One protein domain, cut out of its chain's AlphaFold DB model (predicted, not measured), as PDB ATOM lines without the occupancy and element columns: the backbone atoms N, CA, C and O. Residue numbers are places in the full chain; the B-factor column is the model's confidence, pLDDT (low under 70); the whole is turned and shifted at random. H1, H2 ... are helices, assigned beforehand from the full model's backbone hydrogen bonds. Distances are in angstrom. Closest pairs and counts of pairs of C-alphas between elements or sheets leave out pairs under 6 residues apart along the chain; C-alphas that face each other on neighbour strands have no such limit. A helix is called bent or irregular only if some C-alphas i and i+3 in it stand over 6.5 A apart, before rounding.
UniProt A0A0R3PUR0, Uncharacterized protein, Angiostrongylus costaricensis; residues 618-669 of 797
ATOM      1  N   GLU A 618     -34.893 -22.948  -1.225       81.94
ATOM      2  CA  GLU A 618     -34.943 -22.920   0.247       81.94
ATOM      3  C   GLU A 618     -36.173 -22.184   0.804       81.94
ATOM      4  O   GLU A 618     -36.875 -22.716   1.656       81.94
ATOM      5  N   ALA A 619     -36.516 -21.008   0.268       79.12
ATOM      6  CA  ALA A 619     -37.686 -20.246   0.717       79.12
ATOM      7  C   ALA A 619     -39.042 -20.936   0.438       79.12
ATOM      8  O   ALA A 619     -40.020 -20.666   1.131       79.12
ATOM      9  N   GLU A 620     -39.123 -21.814  -0.567       82.62
ATOM     10  CA  GLU A 620     -40.332 -22.599  -0.867       82.62
ATOM     11  C   GLU A 620     -40.364 -23.898  -0.048       82.62
ATOM     12  O   GLU A 620     -41.435 -24.299   0.399       82.62
ATOM     13  N   LEU A 621     -39.201 -24.493   0.243       82.44
ATOM     14  CA  LEU A 621     -39.065 -25.600   1.195       82.44
ATOM     15  C   LEU A 621     -39.463 -25.173   2.616       82.44
ATOM     16  O   LEU A 621     -40.322 -25.804   3.225       82.44
ATOM     17  N   SER A 622     -38.906 -24.069   3.125       84.38
ATOM     18  CA  SER A 622     -39.208 -23.543   4.465       84.38
ATOM     19  C   SER A 622     -40.693 -23.233   4.653       84.38
ATOM     20  O   SER A 622     -41.237 -23.513   5.717       84.38
ATOM     21  N   ALA A 623     -41.374 -22.727   3.620       85.81
ATOM     22  CA  ALA A 623     -42.819 -22.495   3.662       85.81
ATOM     23  C   ALA A 623     -43.636 -23.800   3.763       85.81
ATOM     24  O   ALA A 623     -44.672 -23.819   4.422       85.81
ATOM     25  N   ILE A 624     -43.168 -24.899   3.155       86.31
ATOM     26  CA  ILE A 624     -43.813 -26.216   3.272       86.31
ATOM     27  C   ILE A 624     -43.525 -26.836   4.649       86.31
ATOM     28  O   ILE A 624     -44.457 -27.298   5.300       86.31
ATOM     29  N   PHE A 625     -42.286 -26.780   5.148       86.81
ATOM     30  CA  PHE A 625     -41.937 -27.284   6.488       86.81
ATOM     31  C   PHE A 625     -42.620 -26.509   7.632       86.81
ATOM     32  O   PHE A 625     -42.928 -27.081   8.676       86.81
ATOM     33  N   GLN A 626     -42.908 -25.219   7.437       88.62
ATOM     34  CA  GLN A 626     -43.693 -24.405   8.373       88.62
ATOM     35  C   GLN A 626     -45.215 -24.598   8.232       88.62
ATOM     36  O   GLN A 626     -45.967 -24.030   9.020       88.62
ATOM     37  N   SER A 627     -45.689 -25.380   7.254       90.69
ATOM     38  CA  SER A 627     -47.123 -25.597   7.050       90.69
ATOM     39  C   SER A 627     -47.723 -26.567   8.072       90.69
ATOM     40  O   SER A 627     -47.133 -27.593   8.420       90.69
ATOM     41  N   HIS A 628     -48.937 -26.250   8.518       88.75
ATOM     42  CA  HIS A 628     -49.692 -27.031   9.496       88.75
ATOM     43  C   HIS A 628     -49.951 -28.469   9.009       88.75
ATOM     44  O   HIS A 628     -49.637 -29.418   9.723       88.75
ATOM     45  N   ALA A 629     -50.391 -28.652   7.760       85.12
ATOM     46  CA  ALA A 629     -50.499 -29.966   7.128       85.12
ATOM     47  C   ALA A 629     -49.217 -30.812   7.175       85.12
ATOM     48  O   ALA A 629     -49.303 -32.005   7.460       85.12
ATOM     49  N   PHE A 630     -48.039 -30.232   6.917       86.50
ATOM     50  CA  PHE A 630     -46.790 -31.001   6.962       86.50
ATOM     51  C   PHE A 630     -46.438 -31.417   8.397       86.50
ATOM     52  O   PHE A 630     -46.012 -32.548   8.626       86.50
ATOM     53  N   GLN A 631     -46.694 -30.545   9.376       88.44
ATOM     54  CA  GLN A 631     -46.522 -30.860  10.798       88.44
ATOM     55  C   GLN A 631     -47.503 -31.943  11.269       88.44
ATOM     56  O   GLN A 631     -47.080 -32.871  11.953       88.44
ATOM     57  N   MET A 632     -48.773 -31.897  10.848       83.62
ATOM     58  CA  MET A 632     -49.740 -32.967  11.127       83.62
ATOM     59  C   MET A 632     -49.318 -34.298  10.492       83.62
ATOM     60  O   MET A 632     -49.332 -35.315  11.175       83.62
ATOM     61  N   VAL A 633     -48.890 -34.315   9.223       86.25
ATOM     62  CA  VAL A 633     -48.397 -35.545   8.568       86.25
ATOM     63  C   VAL A 633     -47.188 -36.120   9.311       86.25
ATOM     64  O   VAL A 633     -47.150 -37.324   9.549       86.25
ATOM     65  N   ALA A 634     -46.242 -35.279   9.738       86.38
ATOM     66  CA  ALA A 634     -45.060 -35.714  10.482       86.38
ATOM     67  C   ALA A 634     -45.375 -36.222  11.904       86.38
ATOM     68  O   ALA A 634     -44.743 -37.170  12.360       86.38
ATOM     69  N   GLN A 635     -46.346 -35.622  12.603       85.62
ATOM     70  CA  GLN A 635     -46.781 -36.069  13.937       85.62
ATOM     71  C   GLN A 635     -47.597 -37.367  13.894       85.62
ATOM     72  O   GLN A 635     -47.548 -38.161  14.830       85.62
ATOM     73  N   VAL A 636     -48.374 -37.565  12.829       83.88
ATOM     74  CA  VAL A 636     -49.343 -38.660  12.721       83.88
ATOM     75  C   VAL A 636     -48.741 -39.889  12.029       83.88
ATOM     76  O   VAL A 636     -49.018 -41.015  12.444       83.88
ATOM     77  N   GLY A 637     -47.901 -39.700  11.006       83.44
ATOM     78  CA  GLY A 637     -47.245 -40.786  10.270       83.44
ATOM     79  C   GLY A 637     -48.238 -41.833   9.743       83.44
ATOM     80  O   GLY A 637     -49.297 -41.500   9.205       83.44
ATOM     81  N   ASP A 638     -47.927 -43.114   9.950       77.25
ATOM     82  CA  ASP A 638     -48.793 -44.241   9.567       77.25
ATOM     83  C   ASP A 638     -50.147 -44.272  10.311       77.25
ATOM     84  O   ASP A 638     -51.113 -44.896   9.850       77.25
ATOM     85  N   ASN A 639     -50.277 -43.527  11.415       81.94
ATOM     86  CA  ASN A 639     -51.523 -43.404  12.174       81.94
ATOM     87  C   ASN A 639     -52.555 -42.473  11.511       81.94
ATOM     88  O   ASN A 639     -53.577 -42.164  12.115       81.94
ATOM     89  N   ALA A 640     -52.359 -42.070  10.247       76.62
ATOM     90  CA  ALA A 640     -53.291 -41.224   9.483       76.62
ATOM     91  C   ALA A 640     -54.711 -41.810   9.344       76.62
ATOM     92  O   ALA A 640     -55.658 -41.102   8.996       76.62
ATOM     93  N   HIS A 641     -54.875 -43.098   9.648       78.19
ATOM     94  CA  HIS A 641     -56.171 -43.752   9.767       78.19
ATOM     95  C   HIS A 641     -57.000 -43.251  10.967       78.19
ATOM     96  O   HIS A 641     -58.220 -43.163  10.830       78.19
ATOM     97  N   MET A 642     -56.346 -42.852  12.069       81.00
ATOM     98  CA  MET A 642     -56.943 -42.365  13.328       81.00
ATOM     99  C   MET A 642     -57.480 -40.926  13.267       81.00
ATOM    100  O   MET A 642     -58.117 -40.480  14.216       81.00
ATOM    101  N   LEU A 643     -57.211 -40.184  12.189       84.00
ATOM    102  CA  LEU A 643     -57.696 -38.810  12.037       84.00
ATOM    103  C   LEU A 643     -59.214 -38.772  11.819       84.00
ATOM    104  O   LEU A 643     -59.750 -39.506  10.980       84.00
ATOM    105  N   ASP A 644     -59.890 -37.843  12.498       90.00
ATOM    106  CA  ASP A 644     -61.310 -37.563  12.278       90.00
ATOM    107  C   ASP A 644     -61.572 -37.189  10.817       90.00
ATOM    108  O   ASP A 644     -60.743 -36.571  10.146       90.00
ATOM    109  N   ARG A 645     -62.783 -37.458  10.323       85.56
ATOM    110  CA  ARG A 645     -63.160 -37.109   8.943       85.56
ATOM    111  C   ARG A 645     -62.991 -35.613   8.633       85.56
ATOM    112  O   ARG A 645     -62.578 -35.244   7.538       85.56
ATOM    113  N   SER A 646     -63.252 -34.744   9.608       87.00
ATOM    114  CA  SER A 646     -63.016 -33.297   9.506       87.00
ATOM    115  C   SER A 646     -61.523 -32.950   9.400       87.00
ATOM    116  O   SER A 646     -61.147 -32.099   8.593       87.00
ATOM    117  N   GLN A 647     -60.665 -33.636  10.163       86.75
ATOM    118  CA  GLN A 647     -59.207 -33.490  10.118       86.75
ATOM    119  C   GLN A 647     -58.652 -33.998   8.780       86.75
ATOM    120  O   GLN A 647     -57.935 -33.257   8.109       86.75
ATOM    121  N   LYS A 648     -59.068 -35.195   8.329       85.00
ATOM    122  CA  LYS A 648     -58.745 -35.754   7.002       85.00
ATOM    123  C   LYS A 648     -59.100 -34.771   5.882       85.00
ATOM    124  O   LYS A 648     -58.259 -34.472   5.036       85.00
ATOM    125  N   GLN A 649     -60.302 -34.190   5.898       85.19
ATOM    126  CA  GLN A 649     -60.746 -33.243   4.866       85.19
ATOM    127  C   GLN A 649     -60.052 -31.872   4.919       85.19
ATOM    128  O   GLN A 649     -59.859 -31.251   3.869       85.19
ATOM    129  N   ASN A 650     -59.642 -31.394   6.098       88.19
ATOM    130  CA  ASN A 650     -58.827 -30.180   6.213       88.19
ATOM    131  C   ASN A 650     -57.385 -30.430   5.740       88.19
ATOM    132  O   ASN A 650     -56.883 -29.661   4.920       88.19
ATOM    133  N   LEU A 651     -56.767 -31.550   6.135       85.38
ATOM    134  CA  LEU A 651     -55.447 -31.968   5.656       85.38
ATOM    135  C   LEU A 651     -55.424 -32.122   4.124       85.38
ATOM    136  O   LEU A 651     -54.541 -31.587   3.456       85.38
ATOM    137  N   LEU A 652     -56.442 -32.773   3.548       84.00
ATOM    138  CA  LEU A 652     -56.631 -32.885   2.097       84.00
ATOM    139  C   LEU A 652     -56.725 -31.524   1.391       84.00
ATOM    140  O   LEU A 652     -56.303 -31.409   0.239       84.00
ATOM    141  N   ARG A 653     -57.287 -30.502   2.048       90.81
ATOM    142  CA  ARG A 653     -57.402 -29.141   1.501       90.81
ATOM    143  C   ARG A 653     -56.055 -28.425   1.528       90.81
ATOM    144  O   ARG A 653     -55.622 -27.935   0.488       90.81
ATOM    145  N   GLU A 654     -55.387 -28.418   2.679       89.38
ATOM    146  CA  GLU A 654     -54.078 -27.782   2.863       89.38
ATOM    147  C   GLU A 654     -52.998 -28.416   1.967       89.38
ATOM    148  O   GLU A 654     -52.286 -27.696   1.268       89.38
ATOM    149  N   LEU A 655     -52.921 -29.754   1.886       85.38
ATOM    150  CA  LEU A 655     -51.983 -30.445   0.987       85.38
ATOM    151  C   LEU A 655     -52.230 -30.075  -0.484       85.38
ATOM    152  O   LEU A 655     -51.287 -29.756  -1.208       85.38
ATOM    153  N   LYS A 656     -53.492 -30.050  -0.938       88.06
ATOM    154  CA  LYS A 656     -53.831 -29.634  -2.313       88.06
ATOM    155  C   LYS A 656     -53.476 -28.173  -2.579       88.06
ATOM    156  O   LYS A 656     -53.043 -27.854  -3.688       88.06
ATOM    157  N   GLU A 657     -53.605 -27.300  -1.583       89.62
ATOM    158  CA  GLU A 657     -53.173 -25.912  -1.701       89.62
ATOM    159  C   GLU A 657     -51.645 -25.805  -1.835       89.62
ATOM    160  O   GLU A 657     -51.178 -25.247  -2.832       89.62
ATOM    161  N   LEU A 658     -50.865 -26.413  -0.935       85.62
ATOM    162  CA  LEU A 658     -49.392 -26.432  -0.980       85.62
ATOM    163  C   LEU A 658     -48.862 -26.961  -2.326       85.62
ATOM    164  O   LEU A 658     -48.040 -26.316  -2.985       85.62
ATOM    165  N   LEU A 659     -49.410 -28.090  -2.788       81.75
ATOM    166  CA  LEU A 659     -49.085 -28.712  -4.077       81.75
ATOM    167  C   LEU A 659     -49.408 -27.817  -5.286       81.75
ATOM    168  O   LEU A 659     -48.778 -27.971  -6.339       81.75
ATOM    169  N   SER A 660     -50.369 -26.895  -5.148       84.38
ATOM    170  CA  SER A 660     -50.729 -25.910  -6.172       84.38
ATOM    171  C   SER A 660     -49.829 -24.667  -6.134       84.38
ATOM    172  O   SER A 660     -49.364 -24.221  -7.188       84.38
ATOM    173  N   GLN A 661     -49.510 -24.157  -4.937       84.00
ATOM    174  CA  GLN A 661     -48.656 -22.984  -4.745       84.00
ATOM    175  C   GLN A 661     -47.222 -23.256  -5.237       84.00
ATOM    176  O   GLN A 661     -46.677 -22.465  -6.014       84.00
ATOM    177  N   ALA A 662     -46.647 -24.416  -4.890       75.38
ATOM    178  CA  ALA A 662     -45.310 -24.834  -5.331       75.38
ATOM    179  C   ALA A 662     -45.177 -24.936  -6.869       75.38
ATOM    180  O   ALA A 662     -44.143 -24.588  -7.448       75.38
ATOM    181  N   GLY A 663     -46.241 -25.374  -7.557       69.69
ATOM    182  CA  GLY A 663     -46.266 -25.508  -9.018       69.69
ATOM    183  C   GLY A 663     -46.533 -24.203  -9.784       69.69
ATOM    184  O   GLY A 663     -46.151 -24.083 -10.954       69.69
ATOM    185  N   ALA A 664     -47.178 -23.213  -9.158       78.12
ATOM    186  CA  ALA A 664     -47.666 -22.009  -9.834       78.12
ATOM    187  C   ALA A 664     -46.537 -21.167 -10.460       78.12
ATOM    188  O   ALA A 664     -46.557 -20.892 -11.664       78.12
ATOM    189  N   LYS A 665     -45.513 -20.826  -9.665       74.81
ATOM    190  CA  LYS A 665     -44.360 -20.014 -10.101       74.81
ATOM    191  C   LYS A 665     -43.581 -20.662 -11.245       74.81
ATOM    192  O   LYS A 665     -43.135 -19.974 -12.164       74.81
ATOM    193  N   GLU A 666     -43.420 -21.986 -11.229       72.31
ATOM    194  CA  GLU A 666     -42.687 -22.672 -12.294       72.31
ATOM    195  C   GLU A 666     -43.482 -22.685 -13.608       72.31
ATOM    196  O   GLU A 666     -42.931 -22.425 -14.683       72.31
ATOM    197  N   ARG A 667     -44.803 -22.900 -13.528       77.44
ATOM    198  CA  ARG A 667     -45.712 -22.805 -14.678       77.44
ATOM    199  C   ARG A 667     -45.691 -21.402 -15.289       77.44
ATOM    200  O   ARG A 667     -45.661 -21.278 -16.517       77.44
ATOM    201  N   GLU A 668     -45.634 -20.358 -14.462       79.88
ATOM    202  CA  GLU A 668     -45.460 -18.981 -14.926       79.88
ATOM    203  C   GLU A 668     -44.089 -18.764 -15.588       79.88
ATOM    204  O   GLU A 668     -44.049 -18.298 -16.732       79.88
ATOM    205  N   LYS A 669     -42.981 -19.178 -14.951       78.12
ATOM    206  CA  LYS A 669     -41.613 -19.085 -15.502       78.12
ATOM    207  C   LYS A 669     -41.513 -19.757 -16.878       78.12
ATOM    208  O   LYS A 669     -41.123 -19.101 -17.845       78.12
TER     209      LYS A 669
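This is residues 618 to 669 of the 797 residues of an uncharacterized protein of Angiostrongylus costaricensis (UniProt A0A0R3PUR0). A loose helical hairpin: the long helix H3 makes one arm, and H1 and H2, one after the other, make the arm that folds back beside it. Residues 663 to 669, the last of H3, stick out free. The printed part has 52 residues with three named helices, H1, H2, H3, and no named strand; it is all helix. It is a loose rod, 40 by 19 by 14 A, with a radius of gyration of the C-alphas of 12.5 A.

H1, residues 618 to 625, begins at C-alpha 618 (-34.943, -22.920, 0.247). H2, residues 628 to 642, spans 17.4 A and is irregular: C-alphas 635 and 638 are 9.5 A apart. H3, residues 645 to 669, spans 37.2 A, ends at C-alpha 669 (-41.613, -19.085, -15.502) and is only just irregular: C-alphas 662 and 665 are 6.8 A apart.

H1 and H3 are close but not clearly touching, closest at the C-alphas of Ile 624 and Leu 658, 7.0 A, at a shallow tilt of 11 degrees, opposite ways. H2 and H3, a hairpin, touch, H2 with residues 628 to 632 alone; the closest C-alphas are Ala 629 and Leu 651, 5.5 A. O i to N i+4 pairs are within hydrogen-bond range in 3 of 4 for H1, 6 of 11 for H2 and 18 of 21 for H3.

The C-alphas of Met 642 and Lys 669, the two farthest apart, are 40.1 A apart. The printed part has no cut, and both links are tight. Mean pLDDT of the printed part is 83.6; residue 663 is under 70.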